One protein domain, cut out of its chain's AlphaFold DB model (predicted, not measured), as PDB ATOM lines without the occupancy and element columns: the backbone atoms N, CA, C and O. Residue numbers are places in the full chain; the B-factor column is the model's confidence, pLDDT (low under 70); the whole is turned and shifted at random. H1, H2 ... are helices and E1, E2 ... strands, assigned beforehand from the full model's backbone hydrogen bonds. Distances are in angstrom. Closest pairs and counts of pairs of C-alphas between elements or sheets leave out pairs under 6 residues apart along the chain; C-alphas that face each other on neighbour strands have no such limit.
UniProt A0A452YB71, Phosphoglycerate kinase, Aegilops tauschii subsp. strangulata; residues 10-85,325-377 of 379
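AT A GLANCE: This is residues 10 to 85 and 325 to 377 of the 379 residues of the protein "Phosphoglycerate kinase" of Aegilops tauschii subsp. strangulata (UniProt A0A452YB71). With little regular structure, a loop-rich body holds two small parallel strand pairs, E1-E2 and E3-E4, with helices H1 to H3 toward one end and residues 370 to 377 sticking out at the other. The 129 printed residues, 50 in named elements, run E1 E2 H1 H2 E3 H3 H4 E4 H5 H6, class mixed. The whole is compact, radius of gyration of the C-alphas 15.4 A, spanning 49 by 30 by 28 A.

HOW THE PARTS SIT: E1, residues 10 to 12, and E2, 31 to 34, are parallel; N 10 and O 31 are 2.8 A apart. H1, 41 to 44, and H2, 48 to 54, touch only at the corner, closest C-alphas Gly 42 and Phe 50, 5.6 A. E3, 60 to 63, and E4, 341 to 343, are parallel; N 62 and O 342 are 2.7 A apart. H2 touches H3, 78 to 81, closest C-alphas Ser 51 and Ile 79, 4.6 A. H4, 328 to 331, H5, 349 to 356, and H6, 367 to 375, touch no helix. Every O i to N i+4 pair is within hydrogen-bond range in H2 and H5, 4 of 5 in H6.

IN THESE COORDINATES: E1 begins at C-alpha 10 (227.354, 228.738, 327.616); H6, 12.1 A long, ends at C-alpha 375 (206.095, 216.964, 305.808).

THE WHOLE: Residues 86 to 324 are cut out; C-alphas 85 and 325 are 7.7 A apart. Links E1 to E2 and E3 to H3 are long. Residues 18 to 29 and 343 to 377, among others, have pLDDT under 70.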
ATOM      1  N   ILE A  10     227.359 229.327 326.281       85.31
ATOM      2  CA  ILE A  10     227.354 228.738 327.616       85.31
ATOM      3  C   ILE A  10     228.575 227.815 327.739       85.31
ATOM      4  O   ILE A  10     228.601 226.755 327.107       85.31
ATOM      5  N   PRO A  11     229.604 228.192 328.518       84.19
ATOM      6  CA  PRO A  11     230.722 227.303 328.799       84.19
ATOM      7  C   PRO A  11     230.296 226.195 329.771       84.19
ATOM      8  O   PRO A  11     229.625 226.460 330.771       84.19
ATOM      9  N   VAL A  12     230.709 224.958 329.500       81.69
ATOM     10  CA  VAL A  12     230.432 223.791 330.347       81.69
ATOM     11  C   VAL A  12     231.734 223.251 330.920       81.69
ATOM     12  O   VAL A  12     232.608 222.778 330.192       81.69
ATOM     13  N   ASN A  13     231.829 223.285 332.249       75.94
ATOM     14  CA  ASN A  13     232.978 222.776 332.990       75.94
ATOM     15  C   ASN A  13     232.812 221.277 333.286       75.94
ATOM     16  O   ASN A  13     231.741 220.829 333.699       75.94
ATOM     17  N   GLY A  14     233.894 220.510 333.157       75.00
ATOM     18  CA  GLY A  14     233.921 219.086 333.500       75.00
ATOM     19  C   GLY A  14     233.750 218.159 332.297       75.00
ATOM     20  O   GLY A  14     234.128 218.502 331.182       75.00
ATOM     21  N   VAL A  15     233.254 216.940 332.536       71.38
ATOM     22  CA  VAL A  15     233.173 215.906 331.494       71.38
ATOM     23  C   VAL A  15     232.208 216.358 330.389       71.38
ATOM     24  O   VAL A  15     231.046 216.637 330.700       71.38
ATOM     25  N   PRO A  16     232.652 216.399 329.120       70.88
ATOM     26  CA  PRO A  16     231.796 216.748 327.995       70.88
ATOM     27  C   PRO A  16     230.609 215.786 327.898       70.88
ATOM     28  O   PRO A  16     230.792 214.582 327.715       70.88
ATOM     29  N   CYS A  17     229.405 216.312 328.101       72.94
ATOM     30  CA  CYS A  17     228.145 215.601 327.922       72.94
ATOM     31  C   CYS A  17     227.003 216.618 327.902       72.94
ATOM     32  O   CYS A  17     226.951 217.491 328.768       72.94
ATOM     33  N   LEU A  18     226.023 216.492 327.002       64.12
ATOM     34  CA  LEU A  18     224.849 217.371 327.056       64.12
ATOM     35  C   LEU A  18     223.993 217.129 328.313       64.12
ATOM     36  O   LEU A  18     223.171 217.972 328.648       64.12
ATOM     37  N   THR A  19     224.159 216.043 329.063       61.53
ATOM     38  CA  THR A  19     223.406 215.868 330.319       61.53
ATOM     39  C   THR A  19     223.965 216.682 331.488       61.53
ATOM     40  O   THR A  19     223.288 216.793 332.505       61.53
ATOM     41  N   SER A  20     225.178 217.241 331.385       57.62
ATOM     42  CA  SER A  20     225.795 218.009 332.478       57.62
ATOM     43  C   SER A  20     225.325 219.468 332.551       57.62
ATOM     44  O   SER A  20     225.522 220.123 333.572       57.62
ATOM     45  N   CYS A  21     224.654 219.972 331.511       57.81
ATOM     46  CA  CYS A  21     224.072 221.313 331.489       57.81
ATOM     47  C   CYS A  21     222.657 221.283 332.092       57.81
ATOM     48  O   CYS A  21     221.838 220.444 331.708       57.81
ATOM     49  N   LYS A  22     222.336 222.207 333.006       59.38
ATOM     50  CA  LYS A  22     220.985 222.304 333.583       59.38
ATOM     51  C   LYS A  22     219.970 222.635 332.483       59.38
ATOM     52  O   LYS A  22     220.176 223.575 331.719       59.38
ATOM     53  N   LYS A  23     218.861 221.885 332.418       57.28
ATOM     54  CA  LYS A  23     217.788 222.090 331.419       57.28
ATOM     55  C   LYS A  23     217.217 223.515 331.443       57.28
ATOM     56  O   LYS A  23     216.857 224.031 330.398       57.28
ATOM     57  N   GLU A  24     217.186 224.144 332.615       52.16
ATOM     58  CA  GLU A  24     216.661 225.499 332.850       52.16
ATOM     59  C   GLU A  24     217.520 226.615 332.228       52.16
ATOM     60  O   GLU A  24     217.037 227.727 332.033       52.16
ATOM     61  N   GLU A  25     218.788 226.339 331.902       56.59
ATOM     62  CA  GLU A  25     219.714 227.326 331.328       56.59
ATOM     63  C   GLU A  25     219.735 227.314 329.792       56.59
ATOM     64  O   GLU A  25     220.376 228.185 329.198       56.59
ATOM     65  N   ARG A  26     219.046 226.346 329.167       59.38
ATOM     66  CA  ARG A  26     218.998 226.145 327.714       59.38
ATOM     67  C   ARG A  26     217.823 226.892 327.108       59.38
ATOM     68  O   ARG A  26     216.676 226.473 327.254       59.38
ATOM     69  N   VAL A  27     218.119 227.969 326.397       56.34
ATOM     70  CA  VAL A  27     217.150 228.683 325.567       56.34
ATOM     71  C   VAL A  27     217.318 228.236 324.112       56.34
ATOM     72  O   VAL A  27     218.361 227.718 323.705       56.34
ATOM     73  N   GLN A  28     216.273 228.419 323.312       57.28
ATOM     74  CA  GLN A  28     216.345 228.257 321.865       57.28
ATOM     75  C   GLN A  28     217.438 229.190 321.307       57.28
ATOM     76  O   GLN A  28     217.388 230.397 321.540       57.28
ATOM     77  N   ASN A  29     218.407 228.616 320.579       60.09
ATOM     78  CA  ASN A  29     219.578 229.266 319.959       60.09
ATOM     79  C   ASN A  29     220.838 229.469 320.832       60.09
ATOM     80  O   ASN A  29     221.695 230.257 320.448       60.09
ATOM     81  N   ASP A  30     221.015 228.761 321.950       71.25
ATOM     82  CA  ASP A  30     222.275 228.821 322.715       71.25
ATOM     83  C   ASP A  30     223.393 227.941 322.111       71.25
ATOM     84  O   ASP A  30     223.147 226.839 321.620       71.25
ATOM     85  N   ILE A  31     224.650 228.397 322.207       79.75
ATOM     86  CA  ILE A  31     225.843 227.607 321.848       79.75
ATOM     87  C   ILE A  31     226.472 227.045 323.118       79.75
ATOM     88  O   ILE A  31     226.825 227.798 324.025       79.75
ATOM     89  N   ILE A  32     226.679 225.732 323.169       82.69
ATOM     90  CA  ILE A  32     227.370 225.069 324.278       82.69
ATOM     91  C   ILE A  32     228.844 224.905 323.914       82.69
ATOM     92  O   ILE A  32     229.165 224.328 322.879       82.69
ATOM     93  N   LEU A  33     229.741 225.400 324.768       84.94
ATOM     94  CA  LEU A  33     231.186 225.258 324.591       84.94
ATOM     95  C   LEU A  33     231.759 224.362 325.688       84.94
ATOM     96  O   LEU A  33     231.741 224.725 326.864       84.94
ATOM     97  N   PHE A  34     232.282 223.202 325.305       87.12
ATOM     98  CA  PHE A  34     232.976 222.316 326.236       87.12
ATOM     99  C   PHE A  34     234.370 222.845 326.602       87.12
ATOM    100  O   PHE A  34     235.003 223.573 325.836       87.12
ATOM    101  N   GLU A  35     234.853 222.438 327.778       87.38
ATOM    102  CA  GLU A  35     236.237 222.641 328.219       87.38
ATOM    103  C   GLU A  35     237.251 222.059 327.216       87.38
ATOM    104  O   GLU A  35     236.934 221.170 326.420       87.38
ATOM    105  N   ASN A  36     238.504 222.520 327.280       89.69
ATOM    106  CA  ASN A  36     239.580 222.008 326.437       89.69
ATOM    107  C   ASN A  36     239.708 220.476 326.540       89.69
ATOM    108  O   ASN A  36     240.173 219.926 327.545       89.69
ATOM    109  N   LEU A  37     239.351 219.790 325.449       90.62
ATOM    110  CA  LEU A  37     239.293 218.330 325.383       90.62
ATOM    111  C   LEU A  37     240.656 217.657 325.620       90.62
ATOM    112  O   LEU A  37     240.704 216.516 326.077       90.62
ATOM    113  N   LEU A  38     241.771 218.366 325.395       89.75
ATOM    114  CA  LEU A  38     243.121 217.842 325.639       89.75
ATOM    115  C   LEU A  38     243.420 217.589 327.121       89.75
ATOM    116  O   LEU A  38     244.329 216.817 327.430       89.75
ATOM    117  N   ASN A  39     242.642 218.184 328.028       90.00
ATOM    118  CA  ASN A  39     242.752 217.929 329.462       90.00
ATOM    119  C   ASN A  39     242.263 216.519 329.843       90.00
ATOM    120  O   ASN A  39     242.585 216.015 330.920       90.00
ATOM    121  N   PHE A  40     241.518 215.845 328.959       91.19
ATOM    122  CA  PHE A  40     240.985 214.509 329.197       91.19
ATOM    123  C   PHE A  40     241.850 213.454 328.509       91.19
ATOM    124  O   PHE A  40     242.000 213.432 327.290       91.19
ATOM    125  N   ARG A  41     242.362 212.485 329.279       93.38
ATOM    126  CA  ARG A  41     243.130 211.352 328.719       93.38
ATOM    127  C   ARG A  41     242.347 210.575 327.655       93.38
ATOM    128  O   ARG A  41     242.947 210.055 326.718       93.38
ATOM    129  N   GLY A  42     241.019 210.525 327.795       93.75
ATOM    130  CA  GLY A  42     240.117 209.876 326.845       93.75
ATOM    131  C   GLY A  42     240.189 210.452 325.429       93.75
ATOM    132  O   GLY A  42     240.014 209.695 324.479       93.75
ATOM    133  N   GLU A  43     240.527 211.737 325.280       94.00
ATOM    134  CA  GLU A  43     240.634 212.403 323.980       94.00
ATOM    135  C   GLU A  43     241.791 211.844 323.148       94.00
ATOM    136  O   GLU A  43     241.588 211.339 322.043       94.00
ATOM    137  N   ASN A  44     243.007 211.870 323.703       93.12
ATOM    138  CA  ASN A  44     244.206 211.383 323.014       93.12
ATOM    139  C   ASN A  44     244.220 209.854 322.860       93.12
ATOM    140  O   ASN A  44     244.852 209.343 321.942       93.12
ATOM    141  N   ALA A  45     243.532 209.130 323.747       95.25
ATOM    142  CA  ALA A  45     243.408 207.676 323.677       95.25
ATOM    143  C   ALA A  45     242.307 207.201 322.713       95.25
ATOM    144  O   ALA A  45     242.165 205.994 322.527       95.25
ATOM    145  N   ASN A  46     241.516 208.115 322.128       95.75
ATOM    146  CA  ASN A  46     240.323 207.777 321.345       95.75
ATOM    147  C   ASN A  46     239.394 206.801 322.100       95.75
ATOM    148  O   ASN A  46     238.984 205.761 321.581       95.75
ATOM    149  N   CYS A  47     239.146 207.103 323.378       96.69
ATOM    150  CA  CYS A  47     238.416 206.224 324.285       96.69
ATOM    151  C   CYS A  47     236.933 206.149 323.904       96.69
ATOM    152  O   CYS A  47     236.259 207.175 323.833       96.69
ATOM    153  N   ASN A  48     236.422 204.928 323.741       95.75
ATOM    154  CA  ASN A  48     235.044 204.659 323.332       95.75
ATOM    155  C   ASN A  48     234.011 205.318 324.264       95.75
ATOM    156  O   ASN A  48     233.144 206.051 323.801       95.75
ATOM    157  N   ASP A  49     234.165 205.137 325.579       94.56
ATOM    158  CA  ASP A  49     233.252 205.707 326.579       94.56
ATOM    159  C   ASP A  49     233.285 207.238 326.587       94.56
ATOM    160  O   ASP A  49     232.291 207.892 326.894       94.56
ATOM    161  N   PHE A  50     234.440 207.830 326.272       93.44
ATOM    162  CA  PHE A  50     234.579 209.281 326.192       93.44
ATOM    163  C   PHE A  50     233.933 209.827 324.914       93.44
ATOM    164  O   PHE A  50     233.199 210.807 324.980       93.44
ATOM    165  N   SER A  51     234.124 209.155 323.777       93.94
ATOM    166  CA  SER A  51     233.442 209.473 322.520       93.94
ATOM    167  C   SER A  51     231.922 209.361 322.620       93.94
ATOM    168  O   SER A  51     231.222 210.225 322.103       93.94
ATOM    169  N   GLN A  52     231.404 208.349 323.321       92.69
ATOM    170  CA  GLN A  52     229.964 208.209 323.542       92.69
ATOM    171  C   GLN A  52     229.409 209.341 324.415       92.69
ATOM    172  O   GLN A  52     228.321 209.849 324.152       92.69
ATOM    173  N   LYS A  53     230.161 209.768 325.440       91.12
ATOM    174  CA  LYS A  53     229.792 210.920 326.278       91.12
ATOM    175  C   LYS A  53     229.800 212.228 325.488       91.12
ATOM    176  O   LYS A  53     228.868 213.009 325.642       91.12
ATOM    177  N   LEU A  54     230.792 212.427 324.615       89.06
ATOM    178  CA  LEU A  54     230.852 213.574 323.703       89.06
ATOM    179  C   LEU A  54     229.630 213.626 322.779       89.06
ATOM    180  O   LEU A  54     228.953 214.645 322.726       89.06
ATOM    181  N   ALA A  55     229.293 212.505 322.137       88.81
ATOM    182  CA  ALA A  55     228.128 212.401 321.256       88.81
ATOM    183  C   ALA A  55     226.779 212.451 321.992       88.81
ATOM    184  O   ALA A  55     225.731 212.504 321.355       88.81
ATOM    185  N   SER A  56     226.767 212.381 323.327       85.88
ATOM    186  CA  SER A  56     225.538 212.210 324.099       85.88
ATOM    187  C   SER A  56     224.574 213.367 323.861       85.88
ATOM    188  O   SER A  56     224.782 214.460 324.384       85.88
ATOM    189  N   GLY A  57     223.479 213.081 323.153       76.25
ATOM    190  CA  GLY A  57     222.420 214.024 322.792       76.25
ATOM    191  C   GLY A  57     222.619 214.716 321.440       76.25
ATOM    192  O   GLY A  57     221.688 215.371 320.989       76.25
ATOM    193  N   ALA A  58     223.776 214.559 320.791       83.50
ATOM    194  CA  ALA A  58     224.039 215.069 319.450       83.50
ATOM    195  C   ALA A  58     223.722 213.995 318.400       83.50
ATOM    196  O   ALA A  58     224.309 212.913 318.392       83.50
ATOM    197  N   ALA A  59     222.799 214.300 317.490       80.31
ATOM    198  CA  ALA A  59     222.442 213.384 316.406       80.31
ATOM    199  C   ALA A  59     223.371 213.525 315.195       80.31
ATOM    200  O   ALA A  59     223.632 212.553 314.484       80.31
ATOM    201  N   ILE A  60     223.875 214.740 314.975       83.62
ATOM    202  CA  ILE A  60     224.746 215.100 313.862       83.62
ATOM    203  C   ILE A  60     226.053 215.628 314.441       83.62
ATOM    204  O   ILE A  60     226.049 216.493 315.317       83.62
ATOM    205  N   PHE A  61     227.156 215.119 313.915       87.94
ATOM    206  CA  PHE A  61     228.493 215.634 314.149       87.94
ATOM    207  C   PHE A  61     228.986 216.367 312.898       87.94
ATOM    208  O   PHE A  61     228.786 215.905 311.777       87.94
ATOM    209  N   VAL A  62     229.640 217.506 313.079       87.06
ATOM    210  CA  VAL A  62     230.281 218.302 312.033       87.06
ATOM    211  C   VAL A  62     231.738 218.473 312.427       87.06
ATOM    212  O   VAL A  62     232.061 219.174 313.382       87.06
ATOM    213  N   ASN A  63     232.645 217.849 311.688       86.50
ATOM    214  CA  ASN A  63     234.071 218.039 311.883       86.50
ATOM    215  C   ASN A  63     234.533 219.271 311.099       86.50
ATOM    216  O   ASN A  63     234.720 219.207 309.886       86.50
ATOM    217  N   ASP A  64     234.743 220.383 311.801       87.06
ATOM    218  CA  ASP A  64     235.346 221.603 311.244       87.06
ATOM    219  C   ASP A  64     236.839 221.738 311.632       87.06
ATOM    220  O   ASP A  64     237.459 222.795 311.526       87.06
ATOM    221  N   SER A  65     237.437 220.643 312.120       87.19
ATOM    222  CA  SER A  65     238.779 220.565 312.711       87.19
ATOM    223  C   SER A  65     239.810 219.991 311.745       87.19
ATOM    224  O   SER A  65     240.524 219.041 312.096       87.19
ATOM    225  N   PHE A  66     239.919 220.537 310.527       85.19
ATOM    226  CA  PHE A  66     240.790 219.944 309.508       85.19
ATOM    227  C   PHE A  66     242.200 219.691 310.035       85.19
ATOM    228  O   PHE A  66     242.655 218.555 309.933       85.19
ATOM    229  N   SER A  67     242.801 220.681 310.714       87.81
ATOM    230  CA  SER A  67     244.135 220.675 311.352       87.81
ATOM    231  C   SER A  67     244.431 219.457 312.254       87.81
ATOM    232  O   SER A  67     245.593 219.079 312.451       87.81
ATOM    233  N   LEU A  68     243.397 218.774 312.751       89.94
ATOM    234  CA  LEU A  68     243.495 217.599 313.619       89.94
ATOM    235  C   LEU A  68     243.188 216.274 312.909       89.94
ATOM    236  O   LEU A  68     243.343 215.213 313.514       89.94
ATOM    237  N   SER A  69     242.836 216.303 311.623       89.69
ATOM    238  CA  SER A  69     242.397 215.129 310.854       89.69
ATOM    239  C   SER A  69     243.478 214.079 310.634       89.69
ATOM    240  O   SER A  69     243.165 212.941 310.305       89.69
ATOM    241  N   HIS A  70     244.748 214.425 310.838       90.00
ATOM    242  CA  HIS A  70     245.860 213.475 310.796       90.00
ATOM    243  C   HIS A  70     246.026 212.676 312.105       90.00
ATOM    244  O   HIS A  70     246.839 211.753 312.162       90.00
ATOM    245  N   LYS A  71     245.285 213.021 313.168       91.06
ATOM    246  CA  LYS A  71     245.359 212.374 314.484       91.06
ATOM    247  C   LYS A  71     244.094 211.573 314.763       91.06
ATOM    248  O   LYS A  71     242.984 212.014 314.482       91.06
ATOM    249  N   ILE A  72     244.274 210.414 315.386       93.88
ATOM    250  CA  ILE A  72     243.166 209.610 315.902       93.88
ATOM    251  C   ILE A  72     242.813 210.146 317.289       93.88
ATOM    252  O   ILE A  72     243.620 210.028 318.209       93.88
ATOM    253  N   ARG A  73     241.631 210.751 317.434       94.75
ATOM    254  CA  ARG A  73     241.141 211.283 318.711       94.75
ATOM    255  C   ARG A  73     239.662 211.001 318.907       94.75
ATOM    256  O   ARG A  73     238.937 210.772 317.938       94.75
ATOM    257  N   ALA A  74     239.217 211.061 320.158       94.62
ATOM    258  CA  ALA A  74     237.817 210.835 320.484       94.62
ATOM    259  C   ALA A  74     236.900 211.874 319.825       94.62
ATOM    260  O   ALA A  74     235.880 211.479 319.273       94.62
ATOM    261  N   SER A  75     237.287 213.154 319.820       92.50
ATOM    262  CA  SER A  75     236.501 214.261 319.252       92.50
ATOM    263  C   SER A  75     236.544 214.396 317.725       92.50
ATOM    264  O   SER A  75     235.733 215.118 317.160       92.50
ATOM    265  N   THR A  76     237.478 213.724 317.043       91.38
ATOM    266  CA  THR A  76     237.625 213.812 315.575       91.38
ATOM    267  C   THR A  76     237.317 212.505 314.855       91.38
ATOM    268  O   THR A  76     236.959 212.521 313.681       91.38
ATOM    269  N   VAL A  77     237.479 211.369 315.538       93.44
ATOM    270  CA  VAL A  77     237.299 210.027 314.970       93.44
ATOM    271  C   VAL A  77     236.298 209.232 315.790       93.44
ATOM    272  O   VAL A  77     235.331 208.722 315.235       93.44
ATOM    273  N   GLY A  78     236.504 209.095 317.100       94.38
ATOM    274  CA  GLY A  78     235.681 208.199 317.916       94.38
ATOM    275  C   GLY A  78     234.207 208.608 317.997       94.38
ATOM    276  O   GLY A  78     233.342 207.737 317.964       94.38
ATOM    277  N   ILE A  79     233.920 209.913 318.039       92.50
ATOM    278  CA  ILE A  79     232.566 210.480 318.118       92.50
ATOM    279  C   ILE A  79     231.688 210.078 316.925       92.50
ATOM    280  O   ILE A  79     230.506 209.803 317.106       92.50
ATOM    281  N   THR A  80     232.282 209.918 315.734       90.75
ATOM    282  CA  THR A  80     231.563 209.551 314.496       90.75
ATOM    283  C   THR A  80     230.823 208.217 314.590       90.75
ATOM    284  O   THR A  80     229.879 207.981 313.848       90.75
ATOM    285  N   ARG A  81     231.213 207.347 315.534       91.75
ATOM    286  CA  ARG A  81     230.578 206.041 315.780       91.75
ATOM    287  C   ARG A  81     229.233 206.142 316.494       91.75
ATOM    288  O   ARG A  81     228.516 205.148 316.557       91.75
ATOM    289  N   PHE A  82     228.944 207.292 317.099       91.50
ATOM    290  CA  PHE A  82     227.810 207.487 318.001       91.50
ATOM    291  C   PHE A  82     226.812 208.535 317.499       91.50
ATOM    292  O   PHE A  82     225.778 208.725 318.132       91.50
ATOM    293  N   CYS A  83     227.102 209.193 316.376       86.25
ATOM    294  CA  CYS A  83     226.189 210.117 315.710       86.25
ATOM    295  C   CYS A  83     225.597 209.456 314.458       86.25
ATOM    296  O   CYS A  83     226.266 208.668 313.793       86.25
ATOM    297  N   TYR A  84     224.358 209.804 314.111       83.75
ATOM    298  CA  TYR A  84     223.678 209.291 312.915       83.75
ATOM    299  C   TYR A  84     224.254 209.867 311.617       83.75
ATOM    300  O   TYR A  84     224.191 209.226 310.570       83.75
ATOM    301  N   ALA A  85     224.819 211.075 311.682       83.00
ATOM    302  CA  ALA A  85     225.546 211.691 310.580       83.00
ATOM    303  C   ALA A  85     226.832 212.364 311.064       83.00
ATOM    304  O   ALA A  85     226.904 212.855 312.189       83.00
ATOM    305  N   GLN A 325     221.743 207.480 306.835       70.62
ATOM    306  CA  GLN A 325     220.327 207.205 307.073       70.62
ATOM    307  C   GLN A 325     219.988 207.704 308.474       70.62
ATOM    308  O   GLN A 325     220.326 207.069 309.469       70.62
ATOM    309  N   ILE A 326     219.364 208.880 308.539       75.31
ATOM    310  CA  ILE A 326     218.959 209.495 309.802       75.31
ATOM    311  C   ILE A 326     217.501 209.097 310.066       75.31
ATOM    312  O   ILE A 326     216.631 209.501 309.287       75.31
ATOM    313  N   PRO A 327     217.207 208.326 311.129       81.44
ATOM    314  CA  PRO A 327     215.837 208.046 311.536       81.44
ATOM    315  C   PRO A 327     215.267 209.297 312.214       81.44
ATOM    316  O   PRO A 327     215.352 209.455 313.429       81.44
ATOM    317  N   TRP A 328     214.749 210.234 311.416       80.19
ATOM    318  CA  TRP A 328     214.283 211.535 311.912       80.19
ATOM    319  C   TRP A 328     213.213 211.416 312.994       80.19
ATOM    320  O   TRP A 328     213.238 212.199 313.937       80.19
ATOM    321  N   ASP A 329     212.351 210.405 312.902       79.31
ATOM    322  CA  ASP A 329     211.315 210.145 313.901       79.31
ATOM    323  C   ASP A 329     211.908 209.754 315.266       79.31
ATOM    324  O   ASP A 329     211.371 210.141 316.299       79.31
ATOM    325  N   ASP A 330     213.046 209.053 315.284       76.31
ATOM    326  CA  ASP A 330     213.751 208.679 316.519       76.31
ATOM    327  C   ASP A 330     214.645 209.821 317.030       76.31
ATOM    328  O   ASP A 330     214.775 210.048 318.233       76.31
ATOM    329  N   VAL A 331     215.283 210.549 316.108       73.44
ATOM    330  CA  VAL A 331     216.193 211.667 316.406       73.44
ATOM    331  C   VAL A 331     215.438 212.892 316.916       73.44
ATOM    332  O   VAL A 331     215.956 213.639 317.747       73.44
ATOM    333  N   PHE A 332     214.230 213.106 316.405       72.50
ATOM    334  CA  PHE A 332     213.428 214.297 316.636       72.50
ATOM    335  C   PHE A 332     211.980 213.936 316.988       72.50
ATOM    336  O   PHE A 332     211.030 214.556 316.516       72.50
ATOM    337  N   SER A 333     211.821 212.929 317.852       72.25
ATOM    338  CA  SER A 333     210.517 212.410 318.282       72.25
ATOM    339  C   SER A 333     209.645 213.450 318.996       72.25
ATOM    340  O   SER A 333     208.421 213.365 318.973       72.25
ATOM    341  N   ASP A 334     210.275 214.417 319.671       71.88
ATOM    342  CA  ASP A 334     209.612 215.554 320.308       71.88
ATOM    343  C   ASP A 334     210.031 216.839 319.592       71.88
ATOM    344  O   ASP A 334     211.108 217.386 319.836       71.88
ATOM    345  N   THR A 335     209.146 217.340 318.732       65.44
ATOM    346  CA  THR A 335     209.401 218.534 317.920       65.44
ATOM    347  C   THR A 335     209.517 219.821 318.737       65.44
ATOM    348  O   THR A 335     209.826 220.873 318.179       65.44
ATOM    349  N   THR A 336     209.238 219.770 320.045       65.50
ATOM    350  CA  THR A 336     209.416 220.903 320.962       65.50
ATOM    351  C   THR A 336     210.837 220.995 321.526       65.50
ATOM    352  O   THR A 336     211.220 222.053 322.030       65.50
ATOM    353  N   GLN A 337     211.643 219.929 321.424       65.50
ATOM    354  CA  GLN A 337     213.053 219.935 321.828       65.50
ATOM    355  C   GLN A 337     213.947 220.488 320.705       65.50
ATOM    356  O   GLN A 337     213.644 220.311 319.528       65.50
ATOM    357  N   PRO A 338     215.081 221.136 321.024       64.12
ATOM    358  CA  PRO A 338     216.041 221.565 320.012       64.12
ATOM    359  C   PRO A 338     216.866 220.384 319.468       64.12
ATOM    360  O   PRO A 338     217.280 219.502 320.222       64.12
ATOM    361  N   LEU A 339     217.176 220.408 318.166       69.31
ATOM    362  CA  LEU A 339     218.156 219.506 317.555       69.31
ATOM    363  C   LEU A 339     219.571 219.935 317.963       69.31
ATOM    364  O   LEU A 339     219.976 221.068 317.703       69.31
ATOM    365  N   PHE A 340     220.343 219.023 318.554       71.81
ATOM    366  CA  PHE A 340     221.746 219.272 318.876       71.81
ATOM    367  C   PHE A 340     222.664 218.769 317.763       71.81
ATOM    368  O   PHE A 340     222.635 217.593 317.384       71.81
ATOM    369  N   VAL A 341     223.512 219.677 317.287       69.06
ATOM    370  CA  VAL A 341     224.594 219.405 316.343       69.06
ATOM    371  C   VAL A 341     225.909 219.663 317.067       69.06
ATOM    372  O   VAL A 341     226.130 220.768 317.566       69.06
ATOM    373  N   ASP A 342     226.768 218.649 317.145       74.06
ATOM    374  CA  ASP A 342     228.135 218.823 317.631       74.06
ATOM    375  C   ASP A 342     228.968 219.382 316.481       74.06
ATOM    376  O   ASP A 342     229.212 218.701 315.487       74.06
ATOM    377  N   ILE A 343     229.358 220.644 316.596       65.88
ATOM    378  CA  ILE A 343     230.346 221.248 315.715       65.88
ATOM    379  C   ILE A 343     231.663 221.047 316.447       65.88
ATOM    380  O   ILE A 343     231.884 221.690 317.474       65.88
ATOM    381  N   GLY A 344     232.483 220.123 315.950       64.56
ATOM    382  CA  GLY A 344     233.712 219.669 316.584       64.56
ATOM    383  C   GLY A 344     234.716 220.790 316.878       64.56
ATOM    384  O   GLY A 344     234.449 221.984 316.774       64.56
ATOM    385  N   SER A 345     235.940 220.416 317.247       59.03
ATOM    386  CA  SER A 345     236.987 221.360 317.679       59.03
ATOM    387  C   SER A 345     237.572 222.226 316.538       59.03
ATOM    388  O   SER A 345     238.711 222.026 316.122       59.03
ATOM    389  N   GLY A 346     236.789 223.115 315.931       55.84
ATOM    390  CA  GLY A 346     237.214 223.987 314.826       55.84
ATOM    391  C   GLY A 346     237.756 225.341 315.296       55.84
ATOM    392  O   GLY A 346     237.714 225.678 316.478       55.84
ATOM    393  N   ASN A 347     238.214 226.174 314.360       55.34
ATOM    394  CA  ASN A 347     238.543 227.588 314.623       55.34
ATOM    395  C   ASN A 347     237.287 228.485 314.755       55.34
ATOM    396  O   ASN A 347     237.399 229.707 314.864       55.34
ATOM    397  N   GLY A 348     236.094 227.880 314.746       52.25
ATOM    398  CA  GLY A 348     234.805 228.554 314.843       52.25
ATOM    399  C   GLY A 348     234.314 229.161 313.529       52.25
ATOM    400  O   GLY A 348     233.241 229.763 313.540       52.25
ATOM    401  N   LEU A 349     235.042 229.026 312.410       56.81
ATOM    402  CA  LEU A 349     234.654 229.619 311.124       56.81
ATOM    403  C   LEU A 349     233.292 229.130 310.638       56.81
ATOM    404  O   LEU A 349     232.526 229.956 310.154       56.81
ATOM    405  N   PHE A 350     232.935 227.863 310.865       57.38
ATOM    406  CA  PHE A 350     231.570 227.391 310.635       57.38
ATOM    407  C   PHE A 350     230.521 228.267 311.345       57.38
ATOM    408  O   PHE A 350     229.593 228.763 310.710       57.38
ATOM    409  N   LEU A 351     230.708 228.548 312.642       55.94
ATOM    410  CA  LEU A 351     229.803 229.405 313.422       55.94
ATOM    411  C   LEU A 351     229.809 230.859 312.922       55.94
ATOM    412  O   LEU A 351     228.762 231.501 312.876       55.94
ATOM    413  N   PHE A 352     230.969 231.385 312.521       55.50
ATOM    414  CA  PHE A 352     231.089 232.741 311.973       55.50
ATOM    415  C   PHE A 352     230.427 232.896 310.606       55.50
ATOM    416  O   PHE A 352     229.780 233.908 310.348       55.50
ATOM    417  N   GLN A 353     230.605 231.922 309.720       56.81
ATOM    418  CA  GLN A 353     230.024 231.927 308.383       56.81
ATOM    419  C   GLN A 353     228.512 231.735 308.461       56.81
ATOM    420  O   GLN A 353     227.783 232.440 307.765       56.81
ATOM    421  N   MET A 354     228.044 230.902 309.399       55.28
ATOM    422  CA  MET A 354     226.638 230.873 309.790       55.28
ATOM    423  C   MET A 354     226.156 232.260 310.228       55.28
ATOM    424  O   MET A 354     225.200 232.760 309.651       55.28
ATOM    425  N   ALA A 355     226.828 232.919 311.178       53.03
ATOM    426  CA  ALA A 355     226.406 234.226 311.696       53.03
ATOM    427  C   ALA A 355     226.438 235.364 310.652       53.03
ATOM    428  O   ALA A 355     225.624 236.280 310.721       53.03
ATOM    429  N   ARG A 356     227.358 235.330 309.675       53.03
ATOM    430  CA  ARG A 356     227.479 236.361 308.620       53.03
ATOM    431  C   ARG A 356     226.479 236.201 307.479       53.03
ATOM    432  O   ARG A 356     226.072 237.202 306.902       53.03
ATOM    433  N   ASN A 357     226.089 234.969 307.159       52.25
ATOM    434  CA  ASN A 357     225.159 234.658 306.070       52.25
ATOM    435  C   ASN A 357     223.729 234.399 306.587       52.25
ATOM    436  O   ASN A 357     222.935 233.724 305.930       52.25
ATOM    437  N   TRP A 358     223.412 234.934 307.774       46.09
ATOM    438  CA  TRP A 358     222.139 234.769 308.485       46.09
ATOM    439  C   TRP A 358     220.909 235.193 307.665       46.09
ATOM    440  O   TRP A 358     219.809 234.697 307.903       46.09
ATOM    441  N   GLU A 359     221.084 236.049 306.658       43.22
ATOM    442  CA  GLU A 359     220.015 236.463 305.749       43.22
ATOM    443  C   GLU A 359     219.857 235.475 304.576       43.22
ATOM    444  O   GLU A 359     220.085 235.798 303.413       43.22
ATOM    445  N   GLY A 360     219.439 234.243 304.885       45.69
ATOM    446  CA  GLY A 360     218.687 233.419 303.927       45.69
ATOM    447  C   GLY A 360     219.351 232.166 303.351       45.69
ATOM    448  O   GLY A 360     218.716 231.508 302.528       45.69
ATOM    449  N   LEU A 361     220.554 231.767 303.777       40.28
ATOM    450  CA  LEU A 361     221.171 230.514 303.314       40.28
ATOM    451  C   LEU A 361     221.375 229.527 304.468       40.28
ATOM    452  O   LEU A 361     222.086 229.781 305.433       40.28
ATOM    453  N   ASN A 362     220.692 228.385 304.360       43.19
ATOM    454  CA  ASN A 362     220.831 227.232 305.241       43.19
ATOM    455  C   ASN A 362     222.082 226.443 304.839       43.19
ATOM    456  O   ASN A 362     222.161 225.897 303.740       43.19
ATOM    457  N   PHE A 363     223.035 226.388 305.760       46.78
ATOM    458  CA  PHE A 363     224.375 225.866 305.534       46.78
ATOM    459  C   PHE A 363     224.525 224.366 305.851       46.78
ATOM    460  O   PHE A 363     225.365 223.707 305.253       46.78
ATOM    461  N   LEU A 364     223.622 223.754 306.625       44.47
ATOM    462  CA  LEU A 364     223.489 222.282 306.644       44.47
ATOM    463  C   LEU A 364     222.836 221.739 305.349       44.47
ATOM    464  O   LEU A 364     222.550 220.550 305.239       44.47
ATOM    465  N   GLY A 365     222.646 222.627 304.362       35.78
ATOM    466  CA  GLY A 365     222.042 222.405 303.059       35.78
ATOM    467  C   GLY A 365     220.544 222.685 303.110       35.78
ATOM    468  O   GLY A 365     219.857 222.271 304.037       35.78
ATOM    469  N   LEU A 366     220.005 223.348 302.085       36.94
ATOM    470  CA  LEU A 366     218.577 223.611 301.824       36.94
ATOM    471  C   LEU A 366     217.603 222.419 302.060       36.94
ATOM    472  O   LEU A 366     216.392 222.618 302.099       36.94
ATOM    473  N   GLU A 367     218.095 221.206 302.304       37.25
ATOM    474  CA  GLU A 367     217.358 219.962 302.527       37.25
ATOM    475  C   GLU A 367     216.710 219.817 303.924       37.25
ATOM    476  O   GLU A 367     215.613 219.264 304.016       37.25
ATOM    477  N   MET A 368     217.277 220.386 305.006       39.66
ATOM    478  CA  MET A 368     216.520 220.542 306.273       39.66
ATOM    479  C   MET A 368     215.302 221.467 306.075       39.66
ATOM    480  O   MET A 368     214.276 221.289 306.723       39.66
ATOM    481  N   ASN A 369     215.391 222.421 305.139       33.31
ATOM    482  CA  ASN A 369     214.335 223.399 304.862       33.31
ATOM    483  C   ASN A 369     213.244 222.900 303.897       33.31
ATOM    484  O   ASN A 369     212.116 223.371 304.015       33.31
ATOM    485  N   GLU A 370     213.513 221.959 302.986       31.86
ATOM    486  CA  GLU A 370     212.441 221.299 302.220       31.86
ATOM    487  C   GLU A 370     211.795 220.132 302.983       31.86
ATOM    488  O   GLU A 370     210.576 220.001 302.938       31.86
ATOM    489  N   LYS A 371     212.537 219.324 303.759       37.19
ATOM    490  CA  LYS A 371     211.936 218.186 304.491       37.19
ATOM    491  C   LYS A 371     211.051 218.609 305.668       37.19
ATOM    492  O   LYS A 371     210.022 217.983 305.898       37.19
ATOM    493  N   VAL A 372     211.371 219.719 306.337       34.12
ATOM    494  CA  VAL A 372     210.495 220.329 307.356       34.12
ATOM    495  C   VAL A 372     209.293 221.053 306.721       34.12
ATOM    496  O   VAL A 372     208.224 221.096 307.320       34.12
ATOM    497  N   LYS A 373     209.403 221.575 305.487       28.30
ATOM    498  CA  LYS A 373     208.271 222.218 304.782       28.30
ATOM    499  C   LYS A 373     207.319 221.238 304.089       28.30
ATOM    500  O   LYS A 373     206.122 221.503 304.082       28.30
ATOM    501  N   THR A 374     207.802 220.133 303.520       28.11
ATOM    502  CA  THR A 374     206.964 219.187 302.756       28.11
ATOM    503  C   THR A 374     206.241 218.176 303.662       28.11
ATOM    504  O   THR A 374     205.095 217.843 303.374       28.11
ATOM    505  N   ALA A 375     206.812 217.780 304.812       32.38
ATOM    506  CA  ALA A 375     206.095 216.964 305.808       32.38
ATOM    507  C   ALA A 375     204.997 217.753 306.553       32.38
ATOM    508  O   ALA A 375     203.979 217.196 306.941       32.38
ATOM    509  N   CYS A 376     205.150 219.075 306.689       28.19
ATOM    510  CA  CYS A 376     204.123 219.946 307.266       28.19
ATOM    511  C   CYS A 376     203.022 220.380 306.273       28.19
ATOM    512  O   CYS A 376     202.173 221.183 306.661       28.19
ATOM    513  N   ILE A 377     203.003 219.897 305.017       27.55
ATOM    514  CA  ILE A 377     201.972 220.299 304.036       27.55
ATOM    515  C   ILE A 377     201.201 219.125 303.398       27.55
ATOM    516  O   ILE A 377     200.028 219.324 303.090       27.55
TER     517      ILE A 377